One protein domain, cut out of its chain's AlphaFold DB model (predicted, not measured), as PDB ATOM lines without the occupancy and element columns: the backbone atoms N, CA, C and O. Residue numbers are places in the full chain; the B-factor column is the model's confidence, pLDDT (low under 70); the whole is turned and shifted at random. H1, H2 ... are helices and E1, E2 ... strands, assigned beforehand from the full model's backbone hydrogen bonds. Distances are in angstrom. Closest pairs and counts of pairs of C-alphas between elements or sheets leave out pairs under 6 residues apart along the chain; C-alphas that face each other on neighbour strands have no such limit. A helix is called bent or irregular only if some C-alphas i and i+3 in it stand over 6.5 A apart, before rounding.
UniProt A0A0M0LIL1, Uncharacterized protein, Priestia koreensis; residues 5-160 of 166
ATOM      1  N   LYS A   5      -1.599  21.954  -5.427       86.56
ATOM      2  CA  LYS A   5      -1.551  21.160  -6.667       86.56
ATOM      3  C   LYS A   5      -0.265  20.360  -6.868       86.56
ATOM      4  O   LYS A   5      -0.341  19.206  -7.271       86.56
ATOM      5  N   ALA A   6       0.890  20.923  -6.508       88.81
ATOM      6  CA  ALA A   6       2.156  20.202  -6.604       88.81
ATOM      7  C   ALA A   6       2.197  18.989  -5.665       88.81
ATOM      8  O   ALA A   6       2.630  17.910  -6.062       88.81
ATOM      9  N   ASN A   7       1.676  19.127  -4.442       90.06
ATOM     10  CA  ASN A   7       1.598  18.017  -3.493       90.06
ATOM     11  C   ASN A   7       0.622  16.933  -3.960       90.06
ATOM     12  O   ASN A   7       0.952  15.750  -3.880       90.06
ATOM     13  N   VAL A   8      -0.541  17.318  -4.496       91.00
ATOM     14  CA  VAL A   8      -1.504  16.376  -5.092       91.00
ATOM     15  C   VAL A   8      -0.876  15.621  -6.264       91.00
ATOM     16  O   VAL A   8      -0.939  14.393  -6.296       91.00
ATOM     17  N   PHE A   9      -0.204  16.329  -7.177       93.62
ATOM     18  CA  PHE A   9       0.473  15.722  -8.324       93.62
ATOM     19  C   PHE A   9       1.540  14.717  -7.875       93.62
ATOM     20  O   PHE A   9       1.534  13.570  -8.308       93.62
ATOM     21  N   ARG A  10       2.412  15.105  -6.936       92.19
ATOM     22  CA  ARG A  10       3.456  14.223  -6.388       92.19
ATOM     23  C   ARG A  10       2.901  12.992  -5.689       92.19
ATOM     24  O   ARG A  10       3.434  11.899  -5.854       92.19
ATOM     25  N   THR A  11       1.840  13.175  -4.910       92.62
ATOM     26  CA  THR A  11       1.186  12.084  -4.183       92.62
ATOM     27  C   THR A  11       0.558  11.101  -5.166       92.62
ATOM     28  O   THR A  11       0.736   9.895  -5.018       92.62
ATOM     29  N   SER A  12      -0.114  11.605  -6.206       95.12
ATOM     30  CA  SER A  12      -0.649  10.764  -7.277       95.12
ATOM     31  C   SER A  12       0.466  10.033  -8.026       95.12
ATOM     32  O   SER A  12       0.335   8.833  -8.252       95.12
ATOM     33  N   PHE A  13       1.573  10.713  -8.342       95.50
ATOM     34  CA  PHE A  13       2.718  10.105  -9.018       95.50
ATOM     35  C   PHE A  13       3.306   8.948  -8.220       95.50
ATOM     36  O   PHE A  13       3.399   7.842  -8.745       95.50
ATOM     37  N   LEU A  14       3.634   9.164  -6.942       95.44
ATOM     38  CA  LEU A  14       4.153   8.086  -6.102       95.44
ATOM     39  C   LEU A  14       3.138   6.963  -5.915       95.44
ATOM     40  O   LEU A  14       3.520   5.803  -5.961       95.44
ATOM     41  N   SER A  15       1.853   7.284  -5.750       95.88
ATOM     42  CA  SER A  15       0.815   6.264  -5.605       95.88
ATOM     43  C   SER A  15       0.705   5.377  -6.848       95.88
ATOM     44  O   SER A  15       0.676   4.156  -6.699       95.88
ATOM     45  N   CYS A  16       0.681   5.956  -8.057       96.31
ATOM     46  CA  CYS A  16       0.679   5.163  -9.288       96.31
ATOM     47  C   CYS A  16       1.999   4.378  -9.416       96.31
ATOM     48  O   CYS A  16       1.967   3.179  -9.676       96.31
ATOM     49  N   LEU A  17       3.155   5.009  -9.166       96.69
ATOM     50  CA  LEU A  17       4.471   4.359  -9.246       96.69
ATOM     51  C   LEU A  17       4.564   3.141  -8.326       96.69
ATOM     52  O   LEU A  17       4.949   2.063  -8.770       96.69
ATOM     53  N   HIS A  18       4.190   3.300  -7.057       97.25
ATOM     54  CA  HIS A  18       4.187   2.219  -6.072       97.25
ATOM     55  C   HIS A  18       3.285   1.077  -6.508       97.25
ATOM     56  O   HIS A  18       3.714  -0.069  -6.458       97.25
ATOM     57  N   GLN A  19       2.086   1.383  -7.010       97.25
ATOM     58  CA  GLN A  19       1.176   0.370  -7.532       97.25
ATOM     59  C   GLN A  19       1.809  -0.423  -8.689       97.25
ATOM     60  O   GLN A  19       1.767  -1.652  -8.672       97.25
ATOM     61  N   HIS A  20       2.416   0.252  -9.673       95.94
ATOM     62  CA  HIS A  20       3.063  -0.419 -10.806       95.94
ATOM     63  C   HIS A  20       4.265  -1.267 -10.359       95.94
ATOM     64  O   HIS A  20       4.392  -2.421 -10.769       95.94
ATOM     65  N   MET A  21       5.118  -0.741  -9.475       96.25
ATOM     66  CA  MET A  21       6.290  -1.473  -8.990       96.25
ATOM     67  C   MET A  21       5.917  -2.676  -8.113       96.25
ATOM     68  O   MET A  21       6.535  -3.732  -8.235       96.25
ATOM     69  N   GLU A  22       4.905  -2.545  -7.250       96.44
ATOM     70  CA  GLU A  22       4.403  -3.630  -6.395       96.44
ATOM     71  C   GLU A  22       3.815  -4.781  -7.224       96.44
ATOM     72  O   GLU A  22       3.993  -5.954  -6.887       96.44
ATOM     73  N   GLN A  23       3.161  -4.450  -8.342       96.06
ATOM     74  CA  GLN A  23       2.560  -5.408  -9.273       96.06
ATOM     75  C   GLN A  23       3.559  -5.995 -10.281       96.06
ATOM     76  O   GLN A  23       3.211  -6.941 -10.992       96.06
ATOM     77  N   SER A  24       4.790  -5.477 -10.340       94.12
ATOM     78  CA  SER A  24       5.780  -5.930 -11.314       94.12
ATOM     79  C   SER A  24       6.118  -7.413 -11.142       94.12
ATOM     80  O   SER A  24       6.364  -7.923 -10.042       94.12
ATOM     81  N   SER A  25       6.201  -8.116 -12.272       91.94
ATOM     82  CA  SER A  25       6.614  -9.523 -12.303       91.94
ATOM     83  C   SER A  25       8.094  -9.717 -11.932       91.94
ATOM     84  O   SER A  25       8.493 -10.806 -11.508       91.94
ATOM     85  N   ILE A  26       8.906  -8.657 -12.013       93.56
ATOM     86  CA  ILE A  26      10.351  -8.695 -11.782       93.56
ATOM     87  C   ILE A  26      10.646  -8.481 -10.294       93.56
ATOM     88  O   ILE A  26      10.398  -7.418  -9.725       93.56
ATOM     89  N   SER A  27      11.211  -9.501  -9.643       91.88
ATOM     90  CA  SER A  27      11.514  -9.474  -8.202       91.88
ATOM     91  C   SER A  27      12.446  -8.327  -7.810       91.88
ATOM     92  O   SER A  27      12.276  -7.738  -6.751       91.88
ATOM     93  N   ASN A  28      13.393  -7.969  -8.678       91.62
ATOM     94  CA  ASN A  28      14.357  -6.888  -8.477       91.62
ATOM     95  C   ASN A  28      13.643  -5.542  -8.267       91.62
ATOM     96  O   ASN A  28      14.029  -4.769  -7.394       91.62
ATOM     97  N   ILE A  29      12.589  -5.280  -9.051       94.50
ATOM     98  CA  ILE A  29      11.792  -4.049  -8.977       94.50
ATOM     99  C   ILE A  29      10.957  -4.034  -7.703       94.50
ATOM    100  O   ILE A  29      10.947  -3.027  -7.003       94.50
ATOM    101  N   ARG A  30      10.327  -5.161  -7.351       95.19
ATOM    102  CA  ARG A  30       9.588  -5.286  -6.085       95.19
ATOM    103  C   ARG A  30      10.496  -5.098  -4.870       95.19
ATOM    104  O   ARG A  30      10.154  -4.348  -3.965       95.19
ATOM    105  N   ASN A  31      11.685  -5.700  -4.875       93.88
ATOM    106  CA  ASN A  31      12.679  -5.502  -3.820       93.88
ATOM    107  C   ASN A  31      13.107  -4.033  -3.733       93.88
ATOM    108  O   ASN A  31      13.192  -3.486  -2.639       93.88
ATOM    109  N   PHE A  32      13.340  -3.379  -4.873       94.81
ATOM    110  CA  PHE A  32      13.669  -1.959  -4.899       94.81
ATOM    111  C   PHE A  32      12.519  -1.086  -4.368       94.81
ATOM    112  O   PHE A  32      12.759  -0.216  -3.532       94.81
ATOM    113  N   TYR A  33      11.269  -1.365  -4.749       96.00
ATOM    114  CA  TYR A  33      10.077  -0.714  -4.191       96.00
ATOM    115  C   TYR A  33      10.045  -0.785  -2.662       96.00
ATOM    116  O   TYR A  33       9.900   0.249  -2.007       96.00
ATOM    117  N   GLU A  34      10.267  -1.968  -2.084       96.25
ATOM    118  CA  GLU A  34      10.309  -2.145  -0.627       96.25
ATOM    119  C   GLU A  34      11.367  -1.254   0.044       96.25
ATOM    120  O   GLU A  34      11.132  -0.751   1.143       96.25
ATOM    121  N   THR A  35      12.503  -0.999  -0.621       94.44
ATOM    122  CA  THR A  35      13.558  -0.121  -0.081       94.44
ATOM    123  C   THR A  35      13.207   1.367  -0.122       94.44
ATOM    124  O   THR A  35      13.613   2.109   0.775       94.44
ATOM    125  N   ILE A  36      12.449   1.817  -1.130       94.69
ATOM    126  CA  ILE A  36      12.168   3.247  -1.331       94.69
ATOM    127  C   ILE A  36      10.816   3.694  -0.766       94.69
ATOM    128  O   ILE A  36      10.681   4.859  -0.404       94.69
ATOM    129  N   LYS A  37       9.813   2.814  -0.641       94.44
ATOM    130  CA  LYS A  37       8.413   3.218  -0.384       94.44
ATOM    131  C   LYS A  37       8.176   4.010   0.907       94.44
ATOM    132  O   LYS A  37       7.233   4.793   0.980       94.44
ATOM    133  N   THR A  38       9.024   3.827   1.918       92.56
ATOM    134  CA  THR A  38       8.935   4.521   3.216       92.56
ATOM    135  C   THR A  38       9.778   5.796   3.287       92.56
ATOM    136  O   THR A  38       9.709   6.522   4.277       92.56
ATOM    137  N   GLN A  39      10.577   6.082   2.257       95.19
ATOM    138  CA  GLN A  39      11.490   7.222   2.236       95.19
ATOM    139  C   GLN A  39      10.756   8.532   1.900       95.19
ATOM    140  O   GLN A  39       9.669   8.510   1.322       95.19
ATOM    141  N   PRO A  40      11.330   9.707   2.199       92.88
ATOM    142  CA  PRO A  40      10.775  10.982   1.745       92.88
ATOM    143  C   PRO A  40      10.687  11.075   0.212       92.88
ATOM    144  O   PRO A  40      11.573  10.582  -0.483       92.88
ATOM    145  N   PHE A  41       9.674  11.780  -0.319       89.94
ATOM    146  CA  PHE A  41       9.410  11.905  -1.768       89.94
ATOM    147  C   PHE A  41      10.674  12.168  -2.604       89.94
ATOM    148  O   PHE A  41      10.964  11.435  -3.543       89.94
ATOM    149  N   HIS A  42      11.459  13.183  -2.236       90.50
ATOM    150  CA  HIS A  42      12.653  13.571  -2.991       90.50
ATOM    151  C   HIS A  42      13.704  12.456  -3.040       90.50
ATOM    152  O   HIS A  42      14.402  12.316  -4.040       90.50
ATOM    153  N   PHE A  43      13.811  11.658  -1.977       93.25
ATOM    154  CA  PHE A  43      14.732  10.532  -1.921       93.25
ATOM    155  C   PHE A  43      14.240   9.377  -2.791       93.25
ATOM    156  O   PHE A  43      15.047   8.761  -3.482       93.25
ATOM    157  N   GLN A  44      12.927   9.123  -2.814       94.44
ATOM    158  CA  GLN A  44      12.336   8.110  -3.691       94.44
ATOM    159  C   GLN A  44      12.611   8.419  -5.161       94.44
ATOM    160  O   GLN A  44      13.110   7.560  -5.879       94.44
ATOM    161  N   ILE A  45      12.344   9.659  -5.592       93.00
ATOM    162  CA  ILE A  45      12.587  10.082  -6.974       93.00
ATOM    163  C   ILE A  45      14.084  10.046  -7.303       93.00
ATOM    164  O   ILE A  45      14.453   9.457  -8.309       93.00
ATOM    165  N   ARG A  46      14.968  10.592  -6.454       91.88
ATOM    166  CA  ARG A  46      16.424  10.520  -6.705       91.88
ATOM    167  C   ARG A  46      16.912   9.084  -6.838       91.88
ATOM    168  O   ARG A  46      17.526   8.747  -7.841       91.88
ATOM    169  N   SER A  47      16.563   8.231  -5.875       92.44
ATOM    170  CA  SER A  47      16.965   6.822  -5.887       92.44
ATOM    171  C   SER A  47      16.468   6.116  -7.142       92.44
ATOM    172  O   SER A  47      17.198   5.326  -7.723       92.44
ATOM    173  N   LEU A  48      15.241   6.402  -7.582       91.62
ATOM    174  CA  LEU A  48      14.664   5.817  -8.787       91.62
ATOM    175  C   LEU A  48      15.518   6.124 -10.022       91.62
ATOM    176  O   LEU A  48      15.926   5.200 -10.717       91.62
ATOM    177  N   PHE A  49      15.836   7.398 -10.264       89.19
ATOM    178  CA  PHE A  49      16.604   7.808 -11.441       89.19
ATOM    179  C   PHE A  49      18.102   7.474 -11.340       89.19
ATOM    180  O   PHE A  49      18.716   7.162 -12.356       89.19
ATOM    181  N   GLU A  50      18.685   7.463 -10.139       88.75
ATOM    182  CA  GLU A  50      20.071   7.022  -9.909       88.75
ATOM    183  C   GLU A  50      20.245   5.512 -10.125       88.75
ATOM    184  O   GLU A  50      21.277   5.070 -10.627       88.75
ATOM    185  N   GLN A  51      19.243   4.711  -9.751       88.19
ATOM    186  CA  GLN A  51      19.289   3.252  -9.873       88.19
ATOM    187  C   GLN A  51      18.843   2.761 -11.251       88.19
ATOM    188  O   GLN A  51      19.153   1.622 -11.595       88.19
ATOM    189  N   LEU A  52      18.164   3.597 -12.053       87.50
ATOM    190  CA  LEU A  52      17.713   3.254 -13.408       87.50
ATOM    191  C   LEU A  52      18.805   2.540 -14.232       87.50
ATOM    192  O   LEU A  52      18.545   1.419 -14.662       87.50
ATOM    193  N   PRO A  53      20.036   3.074 -14.384       84.56
ATOM    194  CA  PRO A  53      21.083   2.434 -15.188       84.56
ATOM    195  C   PRO A  53      21.588   1.091 -14.638       84.56
ATOM    196  O   PRO A  53      22.282   0.360 -15.341       84.56
ATOM    197  N   LEU A  54      21.296   0.782 -13.372       85.50
ATOM    198  CA  LEU A  54      21.761  -0.425 -12.685       85.50
ATOM    199  C   LEU A  54      20.794  -1.603 -12.863       85.50
ATOM    200  O   LEU A  54      21.168  -2.753 -12.611       85.50
ATOM    201  N   PHE A  55      19.569  -1.348 -13.333       83.56
ATOM    202  CA  PHE A  55      18.684  -2.410 -13.790       83.56
ATOM    203  C   PHE A  55      19.219  -2.991 -15.103       83.56
ATOM    204  O   PHE A  55      19.498  -2.274 -16.059       83.56
ATOM    205  N   TYR A  56      19.354  -4.314 -15.159       76.69
ATOM    206  CA  TYR A  56      19.800  -5.040 -16.346       76.69
ATOM    207  C   TYR A  56      18.645  -5.826 -16.981       76.69
ATOM    208  O   TYR A  56      17.652  -6.146 -16.323       76.69
ATOM    209  N   SER A  57      18.809  -6.147 -18.270       76.25
ATOM    210  CA  SER A  57      17.877  -6.942 -19.084       76.25
ATOM    211  C   SER A  57      16.419  -6.454 -18.989       76.25
ATOM    212  O   SER A  57      16.175  -5.251 -19.060       76.25
ATOM    213  N   GLY A  58      15.441  -7.357 -18.846       76.50
ATOM    214  CA  GLY A  58      14.017  -7.003 -18.771       76.50
ATOM    215  C   GLY A  58      13.662  -6.092 -17.591       76.50
ATOM    216  O   GLY A  58      12.646  -5.408 -17.644       76.50
ATOM    217  N   GLY A  59      14.517  -6.027 -16.559       84.94
ATOM    218  CA  GLY A  59      14.338  -5.140 -15.409       84.94
ATOM    219  C   GLY A  59      14.368  -3.661 -15.777       84.94
ATOM    220  O   GLY A  59      13.584  -2.896 -15.230       84.94
ATOM    221  N   LEU A  60      15.234  -3.266 -16.715       88.88
ATOM    222  CA  LEU A  60      15.379  -1.867 -17.126       88.88
ATOM    223  C   LEU A  60      14.133  -1.361 -17.855       88.88
ATOM    224  O   LEU A  60      13.609  -0.297 -17.541       88.88
ATOM    225  N   THR A  61      13.646  -2.137 -18.822       89.38
ATOM    226  CA  THR A  61      12.438  -1.789 -19.574       89.38
ATOM    227  C   THR A  61      11.224  -1.722 -18.655       89.38
ATOM    228  O   THR A  61      10.464  -0.766 -18.724       89.38
ATOM    229  N   GLU A  62      11.069  -2.693 -17.758       91.56
ATOM    230  CA  GLU A  62       9.934  -2.745 -16.835       91.56
ATOM    231  C   GLU A  62       9.923  -1.559 -15.860       91.56
ATOM    232  O   GLU A  62       8.878  -0.938 -15.682       91.56
ATOM    233  N   ILE A  63      11.065  -1.181 -15.264       93.06
ATOM    234  CA  ILE A  63      11.093  -0.027 -14.352       93.06
ATOM    235  C   ILE A  63      10.817   1.282 -15.102       93.06
ATOM    236  O   ILE A  63      10.091   2.132 -14.592       93.06
ATOM    237  N   ILE A  64      11.317   1.432 -16.333       92.38
ATOM    238  CA  ILE A  64      11.012   2.588 -17.188       92.38
ATOM    239  C   ILE A  64       9.517   2.642 -17.507       92.38
ATOM    240  O   ILE A  64       8.921   3.719 -17.421       92.38
ATOM    241  N   SER A  65       8.899   1.496 -17.805       91.94
ATOM    242  CA  SER A  65       7.450   1.396 -17.991       91.94
ATOM    243  C   SER A  65       6.701   1.796 -16.722       91.94
ATOM    244  O   SER A  65       5.820   2.645 -16.804       91.94
ATOM    245  N   CYS A  66       7.090   1.304 -15.538       93.88
ATOM    246  CA  CYS A  66       6.464   1.708 -14.272       93.88
ATOM    247  C   CYS A  66       6.500   3.230 -14.066       93.88
ATOM    248  O   CYS A  66       5.501   3.827 -13.669       93.88
ATOM    249  N   ILE A  67       7.642   3.869 -14.337       93.81
ATOM    250  CA  ILE A  67       7.817   5.320 -14.176       93.81
ATOM    251  C   ILE A  67       6.974   6.093 -15.196       93.81
ATOM    252  O   ILE A  67       6.286   7.054 -14.840       93.81
ATOM    253  N   SER A  68       7.015   5.670 -16.458       93.19
ATOM    254  CA  SER A  68       6.302   6.321 -17.561       93.19
ATOM    255  C   SER A  68       4.786   6.195 -17.397       93.19
ATOM    256  O   SER A  68       4.059   7.178 -17.546       93.19
ATOM    257  N   GLU A  69       4.303   5.013 -17.008       93.69
ATOM    258  CA  GLU A  69       2.891   4.764 -16.714       93.69
ATOM    259  C   GLU A  69       2.428   5.521 -15.465       93.69
ATOM    260  O   GLU A  69       1.331   6.077 -15.463       93.69
ATOM    261  N   ALA A  70       3.268   5.641 -14.431       95.19
ATOM    262  CA  ALA A  70       2.944   6.442 -13.252       95.19
ATOM    263  C   ALA A  70       2.759   7.930 -13.584       95.19
ATOM    264  O   ALA A  70       1.835   8.579 -13.071       95.19
ATOM    265  N   LEU A  71       3.602   8.473 -14.471       95.25
ATOM    266  CA  LEU A  71       3.441   9.830 -14.985       95.25
ATOM    267  C   LEU A  71       2.150   9.954 -15.801       95.25
ATOM    268  O   LEU A  71       1.375  10.878 -15.558       95.25
ATOM    269  N   ALA A  72       1.877   9.006 -16.703       94.69
ATOM    270  CA  ALA A  72       0.663   9.003 -17.521       94.69
ATOM    271  C   ALA A  72      -0.610   8.953 -16.664       94.69
ATOM    272  O   ALA A  72      -1.483   9.805 -16.812       94.69
ATOM    273  N   CYS A  73      -0.657   8.030 -15.701       95.31
ATOM    274  CA  CYS A  73      -1.706   7.885 -14.690       95.31
ATOM    275  C   CYS A  73      -1.960   9.198 -13.939       95.31
ATOM    276  O   CYS A  73      -3.103   9.604 -13.726       95.31
ATOM    277  N   THR A  74      -0.890   9.897 -13.562       96.06
ATOM    278  CA  THR A  74      -0.980  11.153 -12.808       96.06
ATOM    279  C   THR A  74      -1.479  12.308 -13.661       96.06
ATOM    280  O   THR A  74      -2.359  13.053 -13.230       96.06
ATOM    281  N   VAL A  75      -0.956  12.446 -14.881       96.44
ATOM    282  CA  VAL A  75      -1.399  13.467 -15.836       96.44
ATOM    283  C   VAL A  75      -2.856  13.232 -16.229       96.44
ATOM    284  O   VAL A  75      -3.623  14.192 -16.285       96.44
ATOM    285  N   GLU A  76      -3.258  11.976 -16.442       96.06
ATOM    286  CA  GLU A  76      -4.645  11.589 -16.694       96.06
ATOM    287  C   GLU A  76      -5.543  12.021 -15.538       96.06
ATOM    288  O   GLU A  76      -6.434  12.840 -15.756       96.06
ATOM    289  N   ARG A  77      -5.276  11.556 -14.310       95.50
ATOM    290  CA  ARG A  77      -6.072  11.908 -13.122       95.50
ATOM    291  C   ARG A  77      -6.197  13.419 -12.949       95.50
ATOM    292  O   ARG A  77      -7.307  13.934 -12.876       95.50
ATOM    293  N   TYR A  78      -5.076  14.140 -12.991       95.50
ATOM    294  CA  TYR A  78      -5.071  15.593 -12.827       95.50
ATOM    295  C   TYR A  78      -5.889  16.309 -13.914       95.50
ATOM    296  O   TYR A  78      -6.669  17.215 -13.625       95.50
ATOM    297  N   THR A  79      -5.752  15.885 -15.174       95.62
ATOM    298  CA  THR A  79      -6.503  16.459 -16.302       95.62
ATOM    299  C   THR A  79      -7.997  16.164 -16.185       95.62
ATOM    300  O   THR A  79      -8.820  17.054 -16.401       95.62
ATOM    301  N   VAL A  80      -8.355  14.928 -15.834       95.06
ATOM    302  CA  VAL A  80      -9.741  14.490 -15.646       95.06
ATOM    303  C   VAL A  80     -10.412  15.281 -14.525       95.06
ATOM    304  O   VAL A  80     -11.493  15.832 -14.744       95.06
ATOM    305  N   ASP A  81      -9.752  15.413 -13.376       94.00
ATOM    306  CA  ASP A  81     -10.269  16.156 -12.224       94.00
ATOM    307  C   ASP A  81     -10.491  17.638 -12.565       94.00
ATOM    308  O   ASP A  81     -11.505  18.233 -12.187       94.00
ATOM    309  N   LEU A  82      -9.591  18.249 -13.344       94.00
ATOM    310  CA  LEU A  82      -9.756  19.624 -13.828       94.00
ATOM    311  C   LEU A  82     -10.955  19.778 -14.772       94.00
ATOM    312  O   LEU A  82     -11.729  20.724 -14.638       94.00
ATOM    313  N   ILE A  83     -11.133  18.856 -15.720       94.25
ATOM    314  CA  ILE A  83     -12.271  18.877 -16.653       94.25
ATOM    315  C   ILE A  83     -13.592  18.723 -15.882       94.25
ATOM    316  O   ILE A  83     -14.544  19.471 -16.117       94.25
ATOM    317  N   GLN A  84     -13.646  17.784 -14.935       93.38
ATOM    318  CA  GLN A  84     -14.842  17.508 -14.140       93.38
ATOM    319  C   GLN A  84     -15.175  18.639 -13.164       93.38
ATOM    320  O   GLN A  84     -16.337  19.031 -13.058       93.38
ATOM    321  N   SER A  85     -14.172  19.214 -12.490       91.69
ATOM    322  CA  SER A  85     -14.364  20.368 -11.598       91.69
ATOM    323  C   SER A  85     -14.806  21.629 -12.344       91.69
ATOM    324  O   SER A  85     -15.530  22.452 -11.785       91.69
ATOM    325  N   ALA A  86     -14.461  21.748 -13.627       90.62
ATOM    326  CA  ALA A  86     -14.999  22.764 -14.524       90.62
ATOM    327  C   ALA A  86     -16.451  22.500 -14.986       90.62
ATOM    328  O   ALA A  86     -17.013  23.305 -15.729       90.62
ATOM    329  N   GLY A  87     -17.067  21.388 -14.572       91.94
ATOM    330  CA  GLY A  87     -18.445  21.023 -14.908       91.94
ATOM    331  C   GLY A  87     -18.607  20.289 -16.242       91.94
ATOM    332  O   GLY A  87     -19.734  20.109 -16.704       91.94
ATOM    333  N   PHE A  88     -17.512  19.847 -16.867       92.88
ATOM    334  CA  PHE A  88     -17.551  19.092 -18.118       92.88
ATOM    335  C   PHE A  88     -17.519  17.588 -17.846       92.88
ATOM    336  O   PHE A  88     -16.818  17.100 -16.962       92.88
ATOM    337  N   ARG A  89     -18.262  16.828 -18.648       93.75
ATOM    338  CA  ARG A  89     -18.251  15.363 -18.615       93.75
ATOM    339  C   ARG A  89     -17.334  14.800 -19.692       93.75
ATOM    340  O   ARG A  89     -17.208  15.376 -20.775       93.75
ATOM    341  N   ILE A  90     -16.709  13.668 -19.386       94.00
ATOM    342  CA  ILE A  90     -15.771  12.967 -20.267       94.00
ATOM    343  C   ILE A  90     -16.499  11.827 -20.973       94.00
ATOM    344  O   ILE A  90     -17.257  11.085 -20.352       94.00
ATOM    345  N   LEU A  91     -16.255  11.694 -22.274       92.94
ATOM    346  CA  LEU A  91     -16.740  10.601 -23.103       92.94
ATOM    347  C   LEU A  91     -15.669   9.524 -23.245       92.94
ATOM    348  O   LEU A  91     -14.601   9.764 -23.808       92.94
ATOM    349  N   GLY A  92     -16.014   8.311 -22.820       88.00
ATOM    350  CA  GLY A  92     -15.145   7.147 -22.956       88.00
ATOM    351  C   GLY A  92     -13.905   7.211 -22.063       88.00
ATOM    352  O   GLY A  92     -13.813   8.018 -21.138       88.00
ATOM    353  N   LYS A  93     -12.960   6.308 -22.331       90.88
ATOM    354  CA  LYS A  93     -11.684   6.248 -21.618       90.88
ATOM    355  C   LYS A  93     -10.687   7.222 -22.268       90.88
ATOM    356  O   LYS A  93     -10.554   7.180 -23.496       90.88
ATOM    357  N   PRO A  94      -9.976   8.061 -21.490       92.94
ATOM    358  CA  PRO A  94      -8.838   8.811 -22.001       92.94
ATOM    359  C   PRO A  94      -7.843   7.908 -22.731       92.94
ATOM    360  O   PRO A  94      -7.640   6.749 -22.369       92.94
ATOM    361  N   SER A  95      -7.245   8.437 -23.792       91.12
ATOM    362  CA  SER A  95      -6.201   7.744 -24.545       91.12
ATOM    363  C   SER A  95      -4.873   8.413 -24.247       91.12
ATOM    364  O   SER A  95      -4.768   9.629 -24.398       91.12
ATOM    365  N   PHE A  96      -3.873   7.640 -23.842       89.75
ATOM    366  CA  PHE A  96      -2.532   8.150 -23.607       89.75
ATOM    367  C   PHE A  96      -1.494   7.365 -24.402       89.75
ATOM    368  O   PHE A  96      -1.664   6.183 -24.697       89.75
ATOM    369  N   PHE A  97      -0.406   8.050 -24.721       88.25
ATOM    370  CA  PHE A  97       0.846   7.480 -25.171       88.25
ATOM    371  C   PHE A  97       1.923   7.966 -24.206       88.25
ATOM    372  O   PHE A  97       2.048   9.166 -23.968       88.25
ATOM    373  N   CYS A  98       2.671   7.044 -23.614       84.06
ATOM    374  CA  CYS A  98       3.793   7.372 -22.748       84.06
ATOM    375  C   CYS A  98       5.076   6.805 -23.341       84.06
ATOM    376  O   CYS A  98       5.092   5.690 -23.863       84.06
ATOM    377  N   GLY A  99       6.149   7.575 -23.243       78.50
ATOM    378  CA  GLY A  99       7.489   7.126 -23.581       78.50
ATOM    379  C   GLY A  99       8.506   7.597 -22.543       78.50
ATOM    380  O   GLY A  99       8.157   8.391 -21.666       78.50
ATOM    381  N   PRO A 100       9.774   7.187 -22.679       74.50
ATOM    382  CA  PRO A 100      10.299   6.238 -23.663       74.50
ATOM    383  C   PRO A 100      10.085   4.777 -23.232       74.50
ATOM    384  O   PRO A 100       9.871   4.485 -22.063       74.50
ATOM    385  N   SER A 101      10.168   3.834 -24.176       69.75
ATOM    386  CA  SER A 101      10.130   2.385 -23.881       69.75
ATOM    387  C   SER A 101      11.517   1.791 -23.587       69.75
ATOM    388  O   SER A 101      11.654   0.588 -23.377       69.75
ATOM    389  N   TYR A 102      12.561   2.617 -23.628       76.94
ATOM    390  CA  TYR A 102      13.957   2.235 -23.440       76.94
ATOM    391  C   TYR A 102      14.750   3.399 -22.832       76.94
ATOM    392  O   TYR A 102      14.300   4.543 -22.843       76.94
ATOM    393  N   TYR A 103      15.919   3.098 -22.265       81.38
ATOM    394  CA  TYR A 103      16.770   4.104 -21.638       81.38
ATOM    395  C   TYR A 103      17.581   4.856 -22.698       81.38
ATOM    396  O   TYR A 103      18.518   4.299 -23.269       81.38
ATOM    397  N   GLU A 104      17.220   6.108 -22.957       83.50
ATOM    398  CA  GLU A 104      17.950   7.021 -23.837       83.50
ATOM    399  C   GLU A 104      18.052   8.390 -23.164       83.50
ATOM    400  O   GLU A 104      17.087   8.880 -22.576       83.50
ATOM    401  N   LEU A 105      19.244   8.979 -23.223       87.31
ATOM    402  CA  LEU A 105      19.509  10.305 -22.680       87.31
ATOM    403  C   LEU A 105      19.316  11.350 -23.777       87.31
ATOM    404  O   LEU A 105      19.695  11.131 -24.928       87.31
ATOM    405  N   ASN A 106      18.741  12.492 -23.416       87.12
ATOM    406  CA  ASN A 106      18.617  13.636 -24.310       87.12
ATOM    407  C   ASN A 106      19.994  14.294 -24.570       87.12
ATOM    408  O   ASN A 106      21.030  13.854 -24.067       87.12
ATOM    409  N   ALA A 107      20.012  15.373 -25.360       88.12
ATOM    410  CA  ALA A 107      21.245  16.091 -25.707       88.12
ATOM    411  C   ALA A 107      21.996  16.668 -24.490       88.12
ATOM    412  O   ALA A 107      23.207  16.875 -24.569       88.12
ATOM    413  N   ASP A 108      21.291  16.887 -23.379       88.31
ATOM    414  CA  ASP A 108      21.837  17.398 -22.121       88.31
ATOM    415  C   ASP A 108      22.320  16.270 -21.187       88.31
ATOM    416  O   ASP A 108      22.890  16.534 -20.131       88.31
ATOM    417  N   GLY A 109      22.151  15.004 -21.591       87.50
ATOM    418  CA  GLY A 109      22.532  13.835 -20.800       87.50
ATOM    419  C   GLY A 109      21.478  13.399 -19.780       87.50
ATOM    420  O   GLY A 109      21.794  12.601 -18.899       87.50
ATOM    421  N   ASP A 110      20.237  13.876 -19.904       88.56
ATOM    422  CA  ASP A 110      19.142  13.576 -18.986       88.56
ATOM    423  C   ASP A 110      18.156  12.551 -19.550       88.56
ATOM    424  O   ASP A 110      17.822  12.547 -20.735       88.56
ATOM    425  N   PHE A 111      17.632  11.701 -18.666       89.38
ATOM    426  CA  PHE A 111      16.523  10.812 -18.995       89.38
ATOM    427  C   PHE A 111      15.204  11.601 -18.963       89.38
ATOM    428  O   PHE A 111      14.747  12.030 -17.898       89.38
ATOM    429  N   GLU A 112      14.605  11.805 -20.137       92.19
ATOM    430  CA  GLU A 112      13.347  12.536 -20.318       92.19
ATOM    431  C   GLU A 112      12.172  11.560 -20.429       92.19
ATOM    432  O   GLU A 112      12.153  10.679 -21.286       92.19
ATOM    433  N   LEU A 113      11.160  11.755 -19.588       92.38
ATOM    434  CA  LEU A 113       9.866  11.090 -19.683       92.38
ATOM    435  C   LEU A 113       8.914  11.927 -20.531       92.38
ATOM    436  O   LEU A 113       8.947  13.159 -20.484       92.38
ATOM    437  N   SER A 114       8.010  11.261 -21.243       93.00
ATOM    438  CA  SER A 114       7.000  11.926 -22.064       93.00
ATOM    439  C   SER A 114       5.622  11.292 -21.909       93.00
ATOM    440  O   SER A 114       5.490  10.072 -21.806       93.00
ATOM    441  N   VAL A 115       4.587  12.131 -21.898       94.94
ATOM    442  CA  VAL A 115       3.184  11.708 -21.884       94.94
ATOM    443  C   VAL A 115       2.384  12.588 -22.822       94.94
ATOM    444  O   VAL A 115       2.266  13.790 -22.591       94.94
ATOM    445  N   ASP A 116       1.751  11.966 -23.805       95.06
ATOM    446  CA  ASP A 116       0.716  12.569 -24.629       95.06
ATOM    447  C   ASP A 116      -0.638  11.985 -24.230       95.06
ATOM    448  O   ASP A 116      -0.857  10.779 -24.299       95.06
ATOM    449  N   LEU A 117      -1.567  12.836 -23.810       96.69
ATOM    450  CA  LEU A 117      -2.901  12.467 -23.351       96.69
ATOM    451  C   LEU A 117      -3.960  13.168 -24.204       96.69
ATOM    452  O   LEU A 117      -3.899  14.375 -24.433       96.69
ATOM    453  N   SER A 118      -4.974  12.409 -24.605       96.56
ATOM    454  CA  SER A 118      -6.177  12.883 -25.280       96.56
ATOM    455  C   SER A 118      -7.414  12.536 -24.456       96.56
ATOM    456  O   SER A 118      -7.692  11.363 -24.194       96.56
ATOM    457  N   VAL A 119      -8.195  13.555 -24.102       96.50
ATOM    458  CA  VAL A 119      -9.475  13.416 -23.399       96.50
ATOM    459  C   VAL A 119     -10.587  14.015 -24.252       96.50
ATOM    460  O   VAL A 119     -10.525  15.185 -24.626       96.50
ATOM    461  N   THR A 120     -11.622  13.230 -24.542       95.44
ATOM    462  CA  THR A 120     -12.804  13.695 -25.283       95.44
ATOM    463  C   THR A 120     -13.910  14.072 -24.303       95.44
ATOM    464  O   THR A 120     -14.275  13.275 -23.446       95.44
ATOM    465  N   CYS A 121     -14.473  15.269 -24.426       93.50
ATOM    466  CA  CYS A 121     -15.583  15.751 -23.601       93.50
ATOM    467  C   CYS A 121     -16.947  15.534 -24.288       93.50
ATOM    468  O   CYS A 121     -17.020  15.408 -25.511       93.50
ATOM    469  N   GLU A 122     -18.048  15.547 -23.523       88.00
ATOM    470  CA  GLU A 122     -19.429  15.361 -24.030       88.00
ATOM    471  C   GLU A 122     -19.826  16.348 -25.134       88.00
ATOM    472  O   GLU A 122     -20.515  15.986 -26.088       88.00
ATOM    473  N   ASN A 123     -19.317  17.577 -25.073       86.88
ATOM    474  CA  ASN A 123     -19.509  18.592 -26.108       86.88
ATOM    475  C   ASN A 123     -18.634  18.368 -27.363       86.88
ATOM    476  O   ASN A 123     -18.489  19.281 -28.174       86.88
ATOM    477  N   ARG A 124     -18.024  17.183 -27.511       88.31
ATOM    478  CA  ARG A 124     -17.081  16.794 -28.576       88.31
ATOM    479  C   ARG A 124     -15.788  17.611 -28.626       88.31
ATOM    480  O   ARG A 124     -15.038  17.507 -29.595       88.31
ATOM    481  N   THR A 125     -15.496  18.399 -27.593       92.56
ATOM    482  CA  THR A 125     -14.188  19.050 -27.459       92.56
ATOM    483  C   THR A 125     -13.148  18.002 -27.089       92.56
ATOM    484  O   THR A 125     -13.385  17.190 -26.198       92.56
ATOM    485  N   VAL A 126     -11.994  18.031 -27.755       94.00
ATOM    486  CA  VAL A 126     -10.862  17.160 -27.424       94.00
ATOM    487  C   VAL A 126      -9.757  17.986 -26.773       94.00
ATOM    488  O   VAL A 126      -9.267  18.967 -27.346       94.00
ATOM    489  N   VAL A 127      -9.374  17.591 -25.562       95.19
ATOM    490  CA  VAL A 127      -8.265  18.170 -24.804       95.19
ATOM    491  C   VAL A 127      -7.029  17.307 -25.024       95.19
ATOM    492  O   VAL A 127      -7.004  16.144 -24.632       95.19
ATOM    493  N   PHE A 128      -6.004  17.904 -25.632       95.75
ATOM    494  CA  PHE A 128      -4.693  17.284 -25.820       95.75
ATOM    495  C   PHE A 128      -3.669  17.907 -24.873       95.75
ATOM    496  O   PHE A 128      -3.410  19.117 -24.962       95.75
ATOM    497  N   ILE A 129      -3.081  17.078 -24.015       96.44
ATOM    498  CA  ILE A 129      -1.991  17.409 -23.094       96.44
ATOM    499  C   ILE A 129      -0.731  16.689 -23.573       96.44
ATOM    500  O   ILE A 129      -0.799  15.514 -23.901       96.44
ATOM    501  N   SER A 130       0.398  17.389 -23.606       94.88
ATOM    502  CA  SER A 130       1.712  16.804 -23.879       94.88
ATOM    503  C   SER A 130       2.664  17.287 -22.795       94.88
ATOM    504  O   SER A 130       2.819  18.498 -22.620       94.88
ATOM    505  N   ILE A 131       3.216  16.360 -22.020       94.38
ATOM    506  CA  ILE A 131       4.186  16.610 -20.955       94.38
ATOM    507  C   ILE A 131       5.515  16.002 -21.374       94.38
ATOM    508  O   ILE A 131       5.562  14.846 -21.789       94.38
ATOM    509  N   LYS A 132       6.587  16.764 -21.188       91.94
ATOM    510  CA  LYS A 132       7.958  16.267 -21.136       91.94
ATOM    511  C   LYS A 132       8.540  16.673 -19.797       91.94
ATOM    512  O   LYS A 132       8.361  17.824 -19.396       91.94
ATOM    513  N   CYS A 133       9.164  15.742 -19.092       91.25
ATOM    514  CA  CYS A 133       9.785  16.050 -17.815       91.25
ATOM    515  C   CYS A 133      10.972  15.137 -17.522       91.25
ATOM    516  O   CYS A 133      10.954  13.940 -17.806       91.25
ATOM    517  N   THR A 134      11.980  15.709 -16.888       91.75
ATOM    518  CA  THR A 134      13.146  15.016 -16.345       91.75
ATOM    519  C   THR A 134      12.944  14.721 -14.856       91.75
ATOM    520  O   THR A 134      11.959  15.137 -14.233       91.75
ATOM    521  N   GLN A 135      13.921  14.059 -14.233       89.62
ATOM    522  CA  GLN A 135      13.958  13.922 -12.774       89.62
ATOM    523  C   GLN A 135      13.877  15.271 -12.041       89.62
ATOM    524  O   GLN A 135      13.254  15.364 -10.982       89.62
ATOM    525  N   TYR A 136      14.478  16.330 -12.591       90.12
ATOM    526  CA  TYR A 136      14.558  17.636 -11.937       90.12
ATOM    527  C   TYR A 136      13.198  18.329 -11.874       90.12
ATOM    528  O   TYR A 136      12.863  18.962 -10.867       90.12
ATOM    529  N   ASP A 137      12.384  18.141 -12.908       91.75
ATOM    530  CA  ASP A 137      11.023  18.665 -12.962       91.75
ATOM    531  C   ASP A 137      10.128  18.002 -11.908       91.75
ATOM    532  O   ASP A 137       9.337  18.674 -11.251       91.75
ATOM    533  N   LEU A 138      10.296  16.692 -11.690       90.19
ATOM    534  CA  LEU A 138       9.550  15.939 -10.678       90.19
ATOM    535  C   LEU A 138      10.031  16.243  -9.248       90.19
ATOM    536  O   LEU A 138       9.233  16.250  -8.305       90.19
ATOM    537  N   LEU A 139      11.328  16.509  -9.074       89.00
ATOM    538  CA  LEU A 139      11.940  16.801  -7.776       89.00
ATOM    539  C   LEU A 139      11.609  18.201  -7.259       89.00
ATOM    540  O   LEU A 139      11.360  18.368  -6.066       89.00
ATOM    541  N   THR A 140      11.628  19.210  -8.126       88.25
ATOM    542  CA  THR A 140      11.517  20.614  -7.708       88.25
ATOM    543  C   THR A 140      10.066  21.072  -7.617       88.25
ATOM    544  O   THR A 140       9.224  20.689  -8.427       88.25
ATOM    545  N   ASP A 141       9.745  21.906  -6.622       87.56
ATOM    546  CA  ASP A 141       8.393  22.475  -6.483       87.56
ATOM    547  C   ASP A 141       8.022  23.285  -7.726       87.56
ATOM    548  O   ASP A 141       6.921  23.152  -8.253       87.56
ATOM    549  N   SER A 142       8.969  24.081  -8.225       89.25
ATOM    550  CA  SER A 142       8.811  24.877  -9.439       89.25
ATOM    551  C   SER A 142       8.516  24.018 -10.666       89.25
ATOM    552  O   SER A 142       7.616  24.367 -11.423       89.25
ATOM    553  N   GLY A 143       9.223  22.899 -10.852       91.38
ATOM    554  CA  GLY A 143       9.014  22.001 -11.990       91.38
ATOM    555  C   GLY A 143       7.611  21.401 -11.991       91.38
ATOM    556  O   GLY A 143       6.870  21.538 -12.965       91.38
ATOM    557  N   VAL A 144       7.179  20.849 -10.854       92.88
ATOM    558  CA  VAL A 144       5.824  20.293 -10.723       92.88
ATOM    559  C   VAL A 144       4.758  21.376 -10.905       92.88
ATOM    560  O   VAL A 144       3.758  21.150 -11.587       92.88
ATOM    561  N   HIS A 145       4.963  22.574 -10.351       94.00
ATOM    562  CA  HIS A 145       4.046  23.692 -10.563       94.00
ATOM    563  C   HIS A 145       3.928  24.083 -12.039       94.00
ATOM    564  O   HIS A 145       2.811  24.305 -12.501       94.00
ATOM    565  N   LEU A 146       5.035  24.112 -12.785       94.12
ATOM    566  CA  LEU A 146       5.027  24.388 -14.223       94.12
ATOM    567  C   LEU A 146       4.238  23.328 -15.002       94.12
ATOM    568  O   LEU A 146       3.439  23.689 -15.869       94.12
ATOM    569  N   ILE A 147       4.397  22.045 -14.659       95.00
ATOM    570  CA  ILE A 147       3.607  20.954 -15.251       95.00
ATOM    571  C   ILE A 147       2.115  21.179 -14.979       95.00
ATOM    572  O   ILE A 147       1.315  21.213 -15.918       95.00
ATOM    573  N   CYS A 148       1.729  21.388 -13.716       95.50
ATOM    574  CA  CYS A 148       0.331  21.618 -13.347       95.50
ATOM    575  C   CYS A 148      -0.262  22.850 -14.049       95.50
ATOM    576  O   CYS A 148      -1.363  22.774 -14.592       95.50
ATOM    577  N   ASP A 149       0.469  23.969 -14.075       94.31
ATOM    578  CA  ASP A 149       0.061  25.209 -14.741       94.31
ATOM    579  C   ASP A 149      -0.151  25.002 -16.242       94.31
ATOM    580  O   ASP A 149      -1.095  25.542 -16.824       94.31
ATOM    581  N   MET A 150       0.722  24.225 -16.887       94.94
ATOM    582  CA  MET A 150       0.605  23.923 -18.307       94.94
ATOM    583  C   MET A 150      -0.656  23.104 -18.597       94.94
ATOM    584  O   MET A 150      -1.390  23.439 -19.533       94.94
ATOM    585  N   ILE A 151      -0.939  22.082 -17.782       96.00
ATOM    586  CA  ILE A 151      -2.161  21.276 -17.905       96.00
ATOM    587  C   ILE A 151      -3.393  22.163 -17.703       96.00
ATOM    588  O   ILE A 151      -4.267  22.195 -18.568       96.00
ATOM    589  N   GLU A 152      -3.440  22.939 -16.616       95.00
ATOM    590  CA  GLU A 152      -4.550  23.848 -16.308       95.00
ATOM    591  C   GLU A 152      -4.821  24.822 -17.451       95.00
ATOM    592  O   GLU A 152      -5.941  24.895 -17.956       95.00
ATOM    593  N   ARG A 153      -3.795  25.544 -17.917       93.62
ATOM    594  CA  ARG A 153      -3.942  26.494 -19.029       93.62
ATOM    595  C   ARG A 153      -4.475  25.801 -20.274       93.62
ATOM    596  O   ARG A 153      -5.328  26.354 -20.964       93.62
ATOM    597  N   ARG A 154      -3.985  24.599 -20.579       94.19
ATOM    598  CA  ARG A 154      -4.407  23.845 -21.762       94.19
ATOM    599  C   ARG A 154      -5.865  23.399 -21.660       94.19
ATOM    600  O   ARG A 154      -6.600  23.600 -22.627       94.19
ATOM    601  N   VAL A 155      -6.280  22.861 -20.513       94.19
ATOM    602  CA  VAL A 155      -7.668  22.462 -20.229       94.19
ATOM    603  C   VAL A 155      -8.594  23.674 -20.328       94.19
ATOM    604  O   VAL A 155      -9.517  23.674 -21.141       94.19
ATOM    605  N   LEU A 156      -8.313  24.736 -19.571       92.00
ATOM    606  CA  LEU A 156      -9.167  25.923 -19.503       92.00
ATOM    607  C   LEU A 156      -9.312  26.596 -20.874       92.00
ATOM    608  O   LEU A 156     -10.428  26.896 -21.297       92.00
ATOM    609  N   ASN A 157      -8.208  26.749 -21.616       92.19
ATOM    610  CA  ASN A 157      -8.240  27.321 -22.961       92.19
ATOM    611  C   ASN A 157      -9.061  26.466 -23.932       92.19
ATOM    612  O   ASN A 157      -9.825  27.011 -24.727       92.19
ATOM    613  N   LYS A 158      -8.915  25.134 -23.891       92.50
ATOM    614  CA  LYS A 158      -9.660  24.240 -24.789       92.50
ATOM    615  C   LYS A 158     -11.146  24.176 -24.463       92.50
ATOM    616  O   LYS A 158     -11.943  24.074 -25.388       92.50
ATOM    617  N   LEU A 159     -11.511  24.294 -23.191       91.00
ATOM    618  CA  LEU A 159     -12.904  24.323 -22.744       91.00
ATOM    619  C   LEU A 159     -13.547  25.718 -22.828       91.00
ATOM    620  O   LEU A 159     -14.731  25.862 -22.535       91.00
ATOM    621  N   GLY A 160     -12.799  26.750 -23.240       86.31
ATOM    622  CA  GLY A 160     -13.309  28.117 -23.370       86.31
ATOM    623  C   GLY A 160     -13.548  28.827 -22.033       86.31
ATOM    624  O   GLY A 160     -14.299  29.801 -21.977       86.31
TER     625      GLY A 160
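Overview. This is residues 5 to 160 of the 166 residues of an uncharacterized protein of Priestia koreensis (UniProt A0A0M0LIL1). A sheet of three strands is covered on one face by the long helix H4, running slantwise, and by H6 along E3, while its other face is bare. H1 packs on H4 on the side away from the sheet, and H2 and H3 gather at one end, off the sheet. The 156 printed residues hold H1 H2 H3 H4 E1 E2 E3 H5 H6 in that order, mostly helix; the sheet, E1 E2 E3, is antiparallel. The whole is compact, radius of gyration of the C-alphas 15.9 A, spanning 47 by 32 by 31 A.

Along the chain. Find C-alpha 5 at (-1.551, 21.160, -6.667); from there H1 runs 27.0 A to residue 23. Next come H2, residues 27 to 36, and H3, residues 41 to 54, irregular with C-alphas 50 and 53 7.1 A apart. H4, residues 58 to 85, runs 40.1 A. Then read E1, 95 to 99, E2, 113 to 120, E3, 126 to 133, and H5, 135 to 139. H6, residues 141 to 159, ends at (-12.904, 24.323, -22.744).

Arrangement. Start at the hub, H4, at a height over the sheet of 7.8 A. With H6 on the same face this gives two layers, helices over one face of a sheet. The strands form a meander, each the antiparallel neighbour of the one before; look at N 97 and O 116, 2.8 A, and N 117 and O 129, 2.8 A. H1 touches H4, closest C-alphas Cys 16 and Ala 70, 4.7 A. H1 to H4 form an up-and-down bundle, each helix running against the one before. H5 touches H3, closest C-alphas His 42 and Leu 139, 5.8 A. Every O i to N i+4 pair is within hydrogen-bond range in H1, H2, H4, H5 and H6, and 8 of 10 in H3.

Size, cuts and confidence. The farthest C-alphas, Ser 27 and Gly 160, are 47.5 A apart. The printed part has no cut; the link E1 to E2 is long. Residue 101 alone has pLDDT under 70.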